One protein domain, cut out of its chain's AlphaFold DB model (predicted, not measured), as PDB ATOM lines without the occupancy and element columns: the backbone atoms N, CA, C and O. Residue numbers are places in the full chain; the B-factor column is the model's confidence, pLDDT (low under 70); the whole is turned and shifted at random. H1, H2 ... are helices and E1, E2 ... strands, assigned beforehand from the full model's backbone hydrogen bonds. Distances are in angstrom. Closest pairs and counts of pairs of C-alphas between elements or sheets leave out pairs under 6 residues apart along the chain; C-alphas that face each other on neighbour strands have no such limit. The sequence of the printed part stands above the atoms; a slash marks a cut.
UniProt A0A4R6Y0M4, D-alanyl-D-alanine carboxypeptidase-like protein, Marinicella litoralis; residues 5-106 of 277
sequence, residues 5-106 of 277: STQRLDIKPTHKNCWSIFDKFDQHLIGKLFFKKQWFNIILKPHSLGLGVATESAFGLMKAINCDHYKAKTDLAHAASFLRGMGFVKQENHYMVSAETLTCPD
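What this domain is: This is residues 5 to 106 of the 277 residues of the protein "D-alanyl-D-alanine carboxypeptidase-like protein" of Marinicella litoralis (UniProt A0A4R6Y0M4). A strongly twisted sheet of four strands, E1 to E4, has helix H1 packed slantwise over one face; beyond H1 and the edge strand E4, a smaller part made of the two-stranded ribbon E5 and E6 with helix H2 near it extends the long axis. The 102 printed residues hold two named helices and six named strands, in the order E1 E2 E3 E4 H1 E5 H2 E6. Both sheets, E1 - E2 - E3 - E4 and E5 - E6, are antiparallel, and the class is mixed, helices and strands. The whole is compact, with a radius of gyration of the C-alphas of 13.1 A, and elongated, spanning 41 by 26 by 23 A.

Where its parts are: E1, residues 9 to 15, begins at C-alpha 9 (67.119, 71.872, 91.032) and is 18.1 A long. E2 is residues 18 to 23, E3 residues 29 to 36 at 21.4 A, and E4 residues 39 to 44. H1, residues 53 to 65, is 18.2 A long. E5 is residues 69 to 72, H2 residues 77 to 85, and E6 residues 95 to 98, ending at C-alpha 98 (51.138, 56.359, 96.252).

How they stand to each other: E1 to E4 form a meander, each strand the antiparallel neighbour of the one before, with N 12 and O 20 at 2.8 A, N 21 and O 31 at 2.9 A, and N 34 and O 41 at 2.8 A. H1 is on this sheet at a height of 7.6 A, over E2 and E3. The closest C-alphas of E4 and E5, Trp 39 and Ala 72, are 6.7 A apart. E5 pairs with E6, N 70 and O 97 at 2.9 A. H2 is close to H1 but not clearly touching, Thr 55 and Phe 82 having the closest C-alphas at 7.5 A. In H1 and H2 every O i to N i+4 pair is within hydrogen-bond range.

The domain as a whole: The C-alphas farthest apart, Asp 26 and Glu 92, are 41.7 A apart. The printed part has no cut and no long link. Its mean pLDDT is 87.2; residue 38 is under 70.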
ATOM      1  N   SER A   5      67.782  65.490  88.985       91.38
ATOM      2  CA  SER A   5      67.614  66.756  88.282       91.38
ATOM      3  C   SER A   5      66.127  67.003  88.077       91.38
ATOM      4  O   SER A   5      65.409  66.113  87.620       91.38
ATOM      5  N   THR A   6      65.669  68.191  88.445       88.81
ATOM      6  CA  THR A   6      64.276  68.642  88.305       88.81
ATOM      7  C   THR A   6      64.238  69.898  87.430       88.81
ATOM      8  O   THR A   6      65.225  70.195  86.762       88.81
ATOM      9  N   GLN A   7      63.136  70.645  87.364       85.19
ATOM     10  CA  GLN A   7      63.078  71.857  86.537       85.19
ATOM     11  C   GLN A   7      64.054  72.934  87.036       85.19
ATOM     12  O   GLN A   7      64.816  73.488  86.246       85.19
ATOM     13  N   ARG A   8      64.072  73.187  88.347       87.75
ATOM     14  CA  ARG A   8      64.881  74.219  89.000       87.75
ATOM     15  C   ARG A   8      66.115  73.670  89.705       87.75
ATOM     16  O   ARG A   8      67.045  74.434  89.942       87.75
ATOM     17  N   LEU A   9      66.141  72.388  90.071       91.88
ATOM     18  CA  LEU A   9      67.119  71.872  91.032       91.88
ATOM     19  C   LEU A   9      68.050  70.819  90.450       91.88
ATOM     20  O   LEU A   9      67.640  69.932  89.703       91.88
ATOM     21  N   ASP A  10      69.297  70.873  90.906       94.00
ATOM     22  CA  ASP A  10      70.251  69.777  90.819       94.00
ATOM     23  C   ASP A  10      70.579  69.280  92.227       94.00
ATOM     24  O   ASP A  10      71.151  69.990  93.054       94.00
ATOM     25  N   ILE A  11      70.226  68.033  92.519       93.62
ATOM     26  CA  ILE A  11      70.341  67.432  93.847       93.62
ATOM     27  C   ILE A  11      71.428  66.356  93.785       93.62
ATOM     28  O   ILE A  11      71.245  65.251  93.263       93.62
ATOM     29  N   LYS A  12      72.607  66.705  94.304       93.81
ATOM     30  CA  LYS A  12      73.853  65.943  94.157       93.81
ATOM     31  C   LYS A  12      74.137  65.116  95.411       93.81
ATOM     32  O   LYS A  12      74.161  65.695  96.498       93.81
ATOM     33  N   PRO A  13      74.397  63.802  95.309       92.25
ATOM     34  CA  PRO A  13      74.772  63.003  96.472       92.25
ATOM     35  C   PRO A  13      76.114  63.485  97.033       92.25
ATOM     36  O   PRO A  13      77.081  63.631  96.290       92.25
ATOM     37  N   THR A  14      76.182  63.718  98.342       91.44
ATOM     38  CA  THR A  14      77.417  64.165  99.016       91.44
ATOM     39  C   THR A  14      77.907  63.187 100.075       91.44
ATOM     40  O   THR A  14      79.111  63.040 100.253       91.44
ATOM     41  N   HIS A  15      77.003  62.461 100.739       87.69
ATOM     42  CA  HIS A  15      77.346  61.398 101.688       87.69
ATOM     43  C   HIS A  15      76.301  60.281 101.675       87.69
ATOM     44  O   HIS A  15      75.235  60.407 101.076       87.69
ATOM     45  N   LYS A  16      76.575  59.194 102.408       84.94
ATOM     46  CA  LYS A  16      75.617  58.112 102.647       84.94
ATOM     47  C   LYS A  16      74.372  58.674 103.355       84.94
ATOM     48  O   LYS A  16      74.391  58.837 104.571       84.94
ATOM     49  N   ASN A  17      73.307  58.912 102.588       87.81
ATOM     50  CA  ASN A  17      71.973  59.411 102.953       87.81
ATOM     51  C   ASN A  17      71.825  60.935 102.897       87.81
ATOM     52  O   ASN A  17      70.891  61.455 103.500       87.81
ATOM     53  N   CYS A  18      72.728  61.644 102.216       91.69
ATOM     54  CA  CYS A  18      72.712  63.101 102.116       91.69
ATOM     55  C   CYS A  18      72.941  63.555 100.672       91.69
ATOM     56  O   CYS A  18      73.873  63.091 100.006       91.69
ATOM     57  N   TRP A  19      72.131  64.514 100.239       93.88
ATOM     58  CA  TRP A  19      72.262  65.220  98.980       93.88
ATOM     59  C   TRP A  19      72.311  66.724  99.228       93.88
ATOM     60  O   TRP A  19      71.591  67.255 100.073       93.88
ATOM     61  N   SER A  20      73.150  67.414  98.472       95.25
ATOM     62  CA  SER A  20      73.164  68.871  98.396       95.25
ATOM     63  C   SER A  20      72.221  69.331  97.292       95.25
ATOM     64  O   SER A  20      72.291  68.808  96.182       95.25
ATOM     65  N   ILE A  21      71.358  70.296  97.599       94.62
ATOM     66  CA  ILE A  21      70.374  70.871  96.675       94.62
ATOM     67  C   ILE A  21      70.970  72.156  96.103       94.62
ATOM     68  O   ILE A  21      71.265  73.084  96.861       94.62
ATOM     69  N   PHE A  22      71.142  72.204  94.788       93.62
ATOM     70  CA  PHE A  22      71.614  73.372  94.057       93.62
ATOM     71  C   PHE A  22      70.489  73.957  93.208       93.62
ATOM     72  O   PHE A  22      69.734  73.205  92.595       93.62
ATOM     73  N   ASP A  23      70.398  75.284  93.161       90.88
ATOM     74  CA  ASP A  23      69.594  75.981  92.157       90.88
ATOM     75  C   ASP A  23      70.302  75.893  90.797       90.88
ATOM     76  O   ASP A  23      71.502  76.147  90.722       90.88
ATOM     77  N   LYS A  24      69.598  75.512  89.730       88.69
ATOM     78  CA  LYS A  24      70.169  75.376  88.380       88.69
ATOM     79  C   LYS A  24      70.552  76.708  87.752       88.69
ATOM     80  O   LYS A  24      71.505  76.756  86.979       88.69
ATOM     81  N   PHE A  25      69.797  77.755  88.056       81.75
ATOM     82  CA  PHE A  25      69.930  79.057  87.417       81.75
ATOM     83  C   PHE A  25      71.058  79.863  88.060       81.75
ATOM     84  O   PHE A  25      71.879  80.429  87.343       81.75
ATOM     85  N   ASP A  26      71.164  79.806  89.388       78.75
ATOM     86  CA  ASP A  26      72.189  80.534  90.149       78.75
ATOM     87  C   ASP A  26      73.389  79.643  90.542       78.75
ATOM     88  O   ASP A  26      74.343  80.110  91.165       78.75
ATOM     89  N   GLN A  27      73.332  78.336  90.242       82.19
ATOM     90  CA  GLN A  27      74.307  77.300  90.640       82.19
ATOM     91  C   GLN A  27      74.646  77.293  92.141       82.19
ATOM     92  O   GLN A  27      75.673  76.761  92.577       82.19
ATOM     93  N   HIS A  28      73.769  77.866  92.965       87.75
ATOM     94  CA  HIS A  28      74.023  78.083  94.378       87.75
ATOM     95  C   HIS A  28      73.528  76.914  95.219       87.75
ATOM     96  O   HIS A  28      72.454  76.368  94.981       87.75
ATOM     97  N   LEU A  29      74.284  76.556  96.261       92.38
ATOM     98  CA  LEU A  29      73.819  75.603  97.265       92.38
ATOM     99  C   LEU A  29      72.689  76.243  98.076       92.38
ATOM    100  O   LEU A  29      72.949  77.146  98.869       92.38
ATOM    101  N   ILE A  30      71.473  75.733  97.945       93.12
ATOM    102  CA  ILE A  30      70.273  76.282  98.592       93.12
ATOM    103  C   ILE A  30      69.732  75.396  99.717       93.12
ATOM    104  O   ILE A  30      68.911  75.831 100.521       93.12
ATOM    105  N   GLY A  31      70.223  74.162  99.832       93.50
ATOM    106  CA  GLY A  31      69.810  73.284 100.917       93.50
ATOM    107  C   GLY A  31      70.469  71.916 100.916       93.50
ATOM    108  O   GLY A  31      71.384  71.627 100.142       93.50
ATOM    109  N   LYS A  32      69.987  71.065 101.815       93.69
ATOM    110  CA  LYS A  32      70.349  69.656 101.920       93.69
ATOM    111  C   LYS A  32      69.106  68.799 102.079       93.69
ATOM    112  O   LYS A  32      68.161  69.177 102.767       93.69
ATOM    113  N   LEU A  33      69.158  67.621 101.479       91.62
ATOM    114  CA  LEU A  33      68.146  66.587 101.567       91.62
ATOM    115  C   LEU A  33      68.759  65.343 102.200       91.62
ATOM    116  O   LEU A  33      69.833  64.895 101.805       91.62
ATOM    117  N   PHE A  34      68.057  64.767 103.163       89.06
ATOM    118  CA  PHE A  34      68.458  63.547 103.846       89.06
ATOM    119  C   PHE A  34      67.415  62.468 103.615       89.06
ATOM    120  O   PHE A  34      66.227  62.773 103.646       89.06
ATOM    121  N   PHE A  35      67.840  61.216 103.431       84.25
ATOM    122  CA  PHE A  35      66.923  60.079 103.322       84.25
ATOM    123  C   PHE A  35      67.484  58.813 103.967       84.25
ATOM    124  O   PHE A  35      68.525  58.313 103.545       84.25
ATOM    125  N   LYS A  36      66.799  58.251 104.967       83.44
ATOM    126  CA  LYS A  36      67.220  57.017 105.647       83.44
ATOM    127  C   LYS A  36      66.012  56.225 106.137       83.44
ATOM    128  O   LYS A  36      65.169  56.763 106.841       83.44
ATOM    129  N   LYS A  37      65.970  54.917 105.843       77.62
ATOM    130  CA  LYS A  37      64.919  53.991 106.318       77.62
ATOM    131  C   LYS A  37      63.487  54.519 106.076       77.62
ATOM    132  O   LYS A  37      62.663  54.441 106.976       77.62
ATOM    133  N   GLN A  38      63.210  55.050 104.879       68.62
ATOM    134  CA  GLN A  38      61.919  55.648 104.477       68.62
ATOM    135  C   GLN A  38      61.584  57.017 105.097       68.62
ATOM    136  O   GLN A  38      60.506  57.544 104.856       68.62
ATOM    137  N   TRP A  39      62.507  57.629 105.835       73.69
ATOM    138  CA  TRP A  39      62.352  58.985 106.360       73.69
ATOM    139  C   TRP A  39      63.166  59.964 105.534       73.69
ATOM    140  O   TRP A  39      64.331  59.674 105.249       73.69
ATOM    141  N   PHE A  40      62.595  61.124 105.207       79.44
ATOM    142  CA  PHE A  40      63.331  62.228 104.596       79.44
ATOM    143  C   PHE A  40      63.300  63.490 105.456       79.44
ATOM    144  O   PHE A  40      62.389  63.690 106.255       79.44
ATOM    145  N   ASN A  41      64.309  64.338 105.282       84.62
ATOM    146  CA  ASN A  41      64.354  65.676 105.863       84.62
ATOM    147  C   ASN A  41      64.960  66.655 104.856       84.62
ATOM    148  O   ASN A  41      65.956  66.322 104.213       84.62
ATOM    149  N   ILE A  42      64.393  67.855 104.752       88.06
ATOM    150  CA  ILE A  42      64.892  68.924 103.886       88.06
ATOM    151  C   ILE A  42      65.260  70.111 104.762       88.06
ATOM    152  O   ILE A  42      64.441  70.612 105.525       88.06
ATOM    153  N   ILE A  43      66.497  70.571 104.623       89.00
ATOM    154  CA  ILE A  43      67.000  71.764 105.296       89.00
ATOM    155  C   ILE A  43      67.343  72.775 104.213       89.00
ATOM    156  O   ILE A  43      68.280  72.560 103.446       89.00
ATOM    157  N   LEU A  44      66.584  73.865 104.145       89.75
ATOM    158  CA  LEU A  44      66.825  74.960 103.209       89.75
ATOM    159  C   LEU A  44      67.554  76.111 103.897       89.75
ATOM    160  O   LEU A  44      67.394  76.340 105.098       89.75
ATOM    161  N   LYS A  45      68.338  76.860 103.123       89.88
ATOM    162  CA  LYS A  45      68.842  78.160 103.561       89.88
ATOM    163  C   LYS A  45      67.676  79.157 103.682       89.88
ATOM    164  O   LYS A  45      66.717  79.044 102.918       89.88
ATOM    165  N   PRO A  46      67.753  80.160 104.581       87.44
ATOM    166  CA  PRO A  46      66.660  81.113 104.795       87.44
ATOM    167  C   PRO A  46      66.169  81.818 103.523       87.44
ATOM    168  O   PRO A  46      64.966  81.942 103.321       87.44
ATOM    169  N   HIS A  47      67.083  82.212 102.630       83.25
ATOM    170  CA  HIS A  47      66.757  82.881 101.362       83.25
ATOM    171  C   HIS A  47      66.086  81.972 100.320       83.25
ATOM    172  O   HIS A  47      65.610  82.451  99.301       83.25
ATOM    173  N   SER A  48      66.041  80.661 100.561       84.88
ATOM    174  CA  SER A  48      65.410  79.685  99.666       84.88
ATOM    175  C   SER A  48      64.017  79.263 100.142       84.88
ATOM    176  O   SER A  48      63.358  78.445  99.496       84.88
ATOM    177  N   LEU A  49      63.564  79.790 101.283       81.31
ATOM    178  CA  LEU A  49      62.226  79.541 101.809       81.31
ATOM    179  C   LEU A  49      61.172  80.233 100.932       81.31
ATOM    180  O   LEU A  49      61.373  81.346 100.462       81.31
ATOM    181  N   GLY A  50      60.033  79.568 100.717       75.25
ATOM    182  CA  GLY A  50      58.916  80.121  99.938       75.25
ATOM    183  C   GLY A  50      59.070  80.047  98.412       75.25
ATOM    184  O   GLY A  50      58.173  80.481  97.703       75.25
ATOM    185  N   LEU A  51      60.156  79.457  97.901       80.69
ATOM    186  CA  LEU A  51      60.421  79.326  96.459       80.69
ATOM    187  C   LEU A  51      59.918  78.006  95.841       80.69
ATOM    188  O   LEU A  51      60.344  77.645  94.751       80.69
ATOM    189  N   GLY A  52      59.115  77.219  96.564       82.12
ATOM    190  CA  GLY A  52      58.682  75.879  96.122       82.12
ATOM    191  C   GLY A  52      59.775  74.794  96.153       82.12
ATOM    192  O   GLY A  52      59.480  73.612  96.006       82.12
ATOM    193  N   VAL A  53      61.027  75.164  96.449       85.81
ATOM    194  CA  VAL A  53      62.211  74.283  96.411       85.81
ATOM    195  C   VAL A  53      62.069  73.038  97.291       85.81
ATOM    196  O   VAL A  53      62.539  71.967  96.915       85.81
ATOM    197  N   ALA A  54      61.434  73.146  98.464       86.25
ATOM    198  CA  ALA A  54      61.217  71.991  99.340       86.25
ATOM    199  C   ALA A  54      60.314  70.937  98.677       86.25
ATOM    200  O   ALA A  54      60.618  69.746  98.730       86.25
ATOM    201  N   THR A  55      59.234  71.384  98.035       86.94
ATOM    202  CA  THR A  55      58.266  70.526  97.341       86.94
ATOM    203  C   THR A  55      58.936  69.817  96.179       86.94
ATOM    204  O   THR A  55      58.918  68.590  96.109       86.94
ATOM    205  N   GLU A  56      59.625  70.579  95.332       87.81
ATOM    206  CA  GLU A  56      60.333  70.044  94.174       87.81
ATOM    207  C   GLU A  56      61.455  69.072  94.581       87.81
ATOM    208  O   GLU A  56      61.606  68.005  93.984       87.81
ATOM    209  N   SER A  57      62.194  69.382  95.655       87.06
ATOM    210  CA  SER A  57      63.242  68.501  96.190       87.06
ATOM    211  C   SER A  57      62.686  67.171  96.694       87.06
ATOM    212  O   SER A  57      63.248  66.112  96.404       87.06
ATOM    213  N   ALA A  58      61.592  67.212  97.463       88.38
ATOM    214  CA  ALA A  58      60.943  66.009  97.971       88.38
ATOM    215  C   ALA A  58      60.384  65.163  96.823       88.38
ATOM    216  O   ALA A  58      60.617  63.954  96.786       88.38
ATOM    217  N   PHE A  59      59.705  65.800  95.868       88.12
ATOM    218  CA  PHE A  59      59.144  65.134  94.700       88.12
ATOM    219  C   PHE A  59      60.231  64.454  93.860       88.12
ATOM    220  O   PHE A  59      60.129  63.260  93.570       88.12
ATOM    221  N   GLY A  60      61.315  65.172  93.541       85.38
ATOM    222  CA  GLY A  60      62.446  64.627  92.789       85.38
ATOM    223  C   GLY A  60      63.070  63.404  93.467       85.38
ATOM    224  O   GLY A  60      63.356  62.405  92.806       85.38
ATOM    225  N   LEU A  61      63.226  63.435  94.793       86.94
ATOM    226  CA  LEU A  61      63.712  62.285  95.557       86.94
ATOM    227  C   LEU A  61      62.762  61.098  95.505       86.94
ATOM    228  O   LEU A  61      63.221  59.981  95.280       86.94
ATOM    229  N   MET A  62      61.465  61.317  95.712       87.06
ATOM    230  CA  MET A  62      60.479  60.238  95.669       87.06
ATOM    231  C   MET A  62      60.491  59.569  94.290       87.06
ATOM    232  O   MET A  62      60.668  58.355  94.205       87.06
ATOM    233  N   LYS A  63      60.474  60.353  93.205       85.31
ATOM    234  CA  LYS A  63      60.596  59.826  91.835       85.31
ATOM    235  C   LYS A  63      61.891  59.040  91.612       85.31
ATOM    236  O   LYS A  63      61.854  58.006  90.954       85.31
ATOM    237  N   ALA A  64      63.015  59.488  92.170       84.94
ATOM    238  CA  ALA A  64      64.297  58.797  92.034       84.94
ATOM    239  C   ALA A  64      64.401  57.505  92.863       84.94
ATOM    240  O   ALA A  64      65.122  56.588  92.477       84.94
ATOM    241  N   ILE A  65      63.710  57.433  94.004       82.19
ATOM    242  CA  ILE A  65      63.629  56.223  94.833       82.19
ATOM    243  C   ILE A  65      62.739  55.164  94.166       82.19
ATOM    244  O   ILE A  65      63.017  53.977  94.314       82.19
ATOM    245  N   ASN A  66      61.716  55.596  93.421       82.06
ATOM    246  CA  ASN A  66      60.817  54.738  92.648       82.06
ATOM    247  C   ASN A  66      60.163  53.627  93.496       82.06
ATOM    248  O   ASN A  66      60.327  52.438  93.234       82.06
ATOM    249  N   CYS A  67      59.449  54.025  94.552       81.44
ATOM    250  CA  CYS A  67      58.611  53.135  95.360       81.44
ATOM    251  C   CYS A  67      57.126  53.326  95.042       81.44
ATOM    252  O   CYS A  67      56.705  54.442  94.746       81.44
ATOM    253  N   ASP A  68      56.328  52.269  95.219       84.00
ATOM    254  CA  ASP A  68      54.872  52.319  95.010       84.00
ATOM    255  C   ASP A  68      54.171  53.247  96.008       84.00
ATOM    256  O   ASP A  68      53.191  53.907  95.672       84.00
ATOM    257  N   HIS A  69      54.678  53.300  97.244       85.69
ATOM    258  CA  HIS A  69      54.108  54.079  98.338       85.69
ATOM    259  C   HIS A  69      55.197  54.748  99.173       85.69
ATOM    260  O   HIS A  69      56.249  54.163  99.441       85.69
ATOM    261  N   TYR A  70      54.896  55.949  99.663       85.00
ATOM    262  CA  TYR A  70      55.752  56.718 100.562       85.00
ATOM    263  C   TYR A  70      55.015  56.994 101.865       85.00
ATOM    264  O   TYR A  70      53.815  57.272 101.870       85.00
ATOM    265  N   LYS A  71      55.744  56.937 102.982       85.94
ATOM    266  CA  LYS A  71      55.224  57.236 104.319       85.94
ATOM    267  C   LYS A  71      55.960  58.431 104.907       85.94
ATOM    268  O   LYS A  71      57.166  58.567 104.732       85.94
ATOM    269  N   ALA A  72      55.238  59.269 105.636       85.94
ATOM    270  CA  ALA A  72      55.803  60.387 106.381       85.94
ATOM    271  C   ALA A  72      55.108  60.526 107.738       85.94
ATOM    272  O   ALA A  72      53.951  60.149 107.893       85.94
ATOM    273  N   LYS A  73      55.786  61.082 108.738       85.56
ATOM    274  CA  LYS A  73      55.173  61.453 110.021       85.56
ATOM    275  C   LYS A  73      55.694  62.818 110.425       85.56
ATOM    276  O   LYS A  73      56.876  63.102 110.247       85.56
ATOM    277  N   THR A  74      54.813  63.648 110.958       83.88
ATOM    278  CA  THR A  74      55.161  64.957 111.492       83.88
ATOM    279  C   THR A  74      54.119  65.380 112.514       83.88
ATOM    280  O   THR A  74      52.929  65.139 112.308       83.88
ATOM    281  N   ASP A  75      54.576  66.048 113.568       84.31
ATOM    282  CA  ASP A  75      53.721  66.701 114.562       84.31
ATOM    283  C   ASP A  75      53.657  68.228 114.323       84.31
ATOM    284  O   ASP A  75      52.982  68.962 115.041       84.31
ATOM    285  N   LEU A  76      54.348  68.728 113.288       84.50
ATOM    286  CA  LEU A  76      54.398  70.145 112.927       84.50
ATOM    287  C   LEU A  76      53.306  70.490 111.907       84.50
ATOM    288  O   LEU A  76      53.253  69.913 110.817       84.50
ATOM    289  N   ALA A  77      52.485  71.498 112.214       86.06
ATOM    290  CA  ALA A  77      51.359  71.910 111.371       86.06
ATOM    291  C   ALA A  77      51.771  72.307 109.938       86.06
ATOM    292  O   ALA A  77      51.118  71.903 108.973       86.06
ATOM    293  N   HIS A  78      52.877  73.043 109.781       82.25
ATOM    294  CA  HIS A  78      53.370  73.466 108.464       82.25
ATOM    295  C   HIS A  78      53.847  72.273 107.621       82.25
ATOM    296  O   HIS A  78      53.508  72.176 106.443       82.25
ATOM    297  N   ALA A  79      54.551  71.313 108.227       83.69
ATOM    298  CA  ALA A  79      54.974  70.092 107.549       83.69
ATOM    299  C   ALA A  79      53.773  69.202 107.187       83.69
ATOM    300  O   ALA A  79      53.760  68.582 106.130       83.69
ATOM    301  N   ALA A  80      52.725  69.176 108.017       87.44
ATOM    302  CA  ALA A  80      51.485  68.482 107.678       87.44
ATOM    303  C   ALA A  80      50.776  69.126 106.472       87.44
ATOM    304  O   ALA A  80      50.203  68.414 105.651       87.44
ATOM    305  N   SER A  81      50.818  70.459 106.351       87.62
ATOM    306  CA  SER A  81      50.300  71.176 105.177       87.62
ATOM    307  C   SER A  81      51.104  70.863 103.918       87.62
ATOM    308  O   SER A  81      50.521  70.556 102.885       87.62
ATOM    309  N   PHE A  82      52.432  70.867 104.033       86.94
ATOM    310  CA  PHE A  82      53.350  70.468 102.969       86.94
ATOM    311  C   PHE A  82      53.048  69.055 102.444       86.94
ATOM    312  O   PHE A  82      52.881  68.864 101.243       86.94
ATOM    313  N   LEU A  83      52.898  68.078 103.346       89.50
ATOM    314  CA  LEU A  83      52.575  66.699 102.974       89.50
ATOM    315  C   LEU A  83      51.238  66.610 102.229       89.50
ATOM    316  O   LEU A  83      51.165  65.961 101.189       89.50
ATOM    317  N   ARG A  84      50.192  67.289 102.718       90.88
ATOM    318  CA  ARG A  84      48.892  67.323 102.029       90.88
ATOM    319  C   ARG A  84      48.995  67.917 100.625       90.88
ATOM    320  O   ARG A  84      48.394  67.365  99.711       90.88
ATOM    321  N   GLY A  85      49.777  68.984 100.445       87.94
ATOM    322  CA  GLY A  85      50.014  69.588  99.129       87.94
ATOM    323  C   GLY A  85      50.657  68.621  98.130       87.94
ATOM    324  O   GLY A  85      50.334  68.658  96.950       87.94
ATOM    325  N   MET A  86      51.500  67.701  98.611       90.38
ATOM    326  CA  MET A  86      52.104  66.629  97.807       90.38
ATOM    327  C   MET A  86      51.201  65.393  97.614       90.38
ATOM    328  O   MET A  86      51.657  64.371  97.102       90.38
ATOM    329  N   GLY A  87      49.940  65.445  98.056       92.12
ATOM    330  CA  GLY A  87      48.977  64.350  97.905       92.12
ATOM    331  C   GLY A  87      48.980  63.328  99.045       92.12
ATOM    332  O   GLY A  87      48.291  62.313  98.963       92.12
ATOM    333  N   PHE A  88      49.721  63.561 100.135       92.88
ATOM    334  CA  PHE A  88      49.695  62.644 101.273       92.88
ATOM    335  C   PHE A  88      48.375  62.712 102.048       92.88
ATOM    336  O   PHE A  88      47.941  63.772 102.507       92.88
ATOM    337  N   VAL A  89      47.814  61.536 102.322       94.25
ATOM    338  CA  VAL A  89      46.593  61.346 103.108       94.25
ATOM    339  C   VAL A  89      46.947  60.916 104.531       94.25
ATOM    340  O   VAL A  89      47.818  60.067 104.740       94.25
ATOM    341  N   LYS A  90      46.273  61.506 105.526       93.94
ATOM    342  CA  LYS A  90      46.463  61.166 106.942       93.94
ATOM    343  C   LYS A  90      45.884  59.777 107.243       93.94
ATOM    344  O   LYS A  90      44.727  59.511 106.950       93.94
ATOM    345  N   GLN A  91      46.697  58.935 107.869       92.69
ATOM    346  CA  GLN A  91      46.351  57.654 108.490       92.69
ATOM    347  C   GLN A  91      46.362  57.818 110.022       92.69
ATOM    348  O   GLN A  91      46.704  58.890 110.524       92.69
ATOM    349  N   GLU A  92      46.049  56.764 110.784       89.38
ATOM    350  CA  GLU A  92      45.992  56.824 112.259       89.38
ATOM    351  C   GLU A  92      47.247  57.449 112.897       89.38
ATOM    352  O   GLU A  92      47.137  58.346 113.727       89.38
ATOM    353  N   ASN A  93      48.444  57.027 112.465       87.81
ATOM    354  CA  ASN A  93      49.723  57.410 113.088       87.81
ATOM    355  C   ASN A  93      50.766  58.009 112.124       87.81
ATOM    356  O   ASN A  93      51.910  58.250 112.519       87.81
ATOM    357  N   HIS A  94      50.417  58.191 110.849       89.56
ATOM    358  CA  HIS A  94      51.330  58.665 109.802       89.56
ATOM    359  C   HIS A  94      50.553  59.227 108.603       89.56
ATOM    360  O   HIS A  94      49.330  59.241 108.593       89.56
ATOM    361  N   TYR A  95      51.271  59.687 107.591       92.06
ATOM    362  CA  TYR A  95      50.777  60.117 106.292       92.06
ATOM    363  C   TYR A  95      51.266  59.145 105.221       92.06
ATOM    364  O   TYR A  95      52.388  58.640 105.325       92.06
ATOM    365  N   MET A  96      50.459  58.906 104.190       90.94
ATOM    366  CA  MET A  96      50.813  58.012 103.085       90.94
ATOM    367  C   MET A  96      50.376  58.587 101.733       90.94
ATOM    368  O   MET A  96      49.326  59.218 101.654       90.94
ATOM    369  N   VAL A  97      51.169  58.356 100.687       91.81
ATOM    370  CA  VAL A  97      50.847  58.683  99.285       91.81
ATOM    371  C   VAL A  97      51.341  57.555  98.380       91.81
ATOM    372  O   VAL A  97      52.370  56.942  98.688       91.81
ATOM    373  N   SER A  98      50.628  57.261  97.291       90.12
ATOM    374  CA  SER A  98      51.138  56.359  96.252       90.12
ATOM    375  C   SER A  98      51.966  57.137  95.227       90.12
ATOM    376  O   SER A  98      51.849  58.355  95.111       90.12
ATOM    377  N   ALA A  99      52.798  56.445  94.453       85.62
ATOM    378  CA  ALA A  99      53.504  57.058  93.330       85.62
ATOM    379  C   ALA A  99      52.553  57.670  92.285       85.62
ATOM    380  O   ALA A  99      52.925  58.635  91.623       85.62
ATOM    381  N   GLU A 100      51.346  57.114  92.151       88.06
ATOM    382  CA  GLU A 100      50.323  57.555  91.196       88.06
ATOM    383  C   GLU A 100      49.636  58.851  91.633       88.06
ATOM    384  O   GLU A 100      49.329  59.696  90.798       88.06
ATOM    385  N   THR A 101      49.414  59.030  92.938       90.38
ATOM    386  CA  THR A 101      48.729  60.210  93.490       90.38
ATOM    387  C   THR A 101      49.692  61.284  93.994       90.38
ATOM    388  O   THR A 101      49.255  62.271  94.582       90.38
ATOM    389  N   LEU A 102      51.003  61.078  93.835       89.44
ATOM    390  CA  LEU A 102      52.031  62.021  94.259       89.44
ATOM    391  C   LEU A 102      52.001  63.271  93.374       89.44
ATOM    392  O   LEU A 102      52.179  63.185  92.159       89.44
ATOM    393  N   THR A 103      51.865  64.439  93.993       89.12
ATOM    394  CA  THR A 103      51.840  65.730  93.298       89.12
ATOM    395  C   THR A 103      53.075  66.572  93.619       89.12
ATOM    396  O   THR A 103      53.707  66.437  94.670       89.12
ATOM    397  N   CYS A 104      53.418  67.469  92.696       86.19
ATOM    398  CA  CYS A 104      54.382  68.545  92.907       86.19
ATOM    399  C   CYS A 104      53.654  69.869  92.652       86.19
ATOM    400  O   CYS A 104      53.684  70.341  91.516       86.19
ATOM    401  N   PRO A 105      52.926  70.418  93.644       81.31
ATOM    402  CA  PRO A 105      52.228  71.683  93.461       81.31
ATOM    403  C   PRO A 105      53.226  72.770  93.070       81.31
ATOM    404  O   PRO A 105      54.238  72.975  93.749       81.31
ATOM    405  N   ASP A 106      52.939  73.423  91.949       81.69
ATOM    406  CA  ASP A 106      53.707  74.551  91.452       81.69
ATOM    407  C   ASP A 106      53.072  75.843  91.997       81.69
ATOM    408  O   ASP A 106      51.935  76.164  91.636       81.69
TER     409      ASP A 106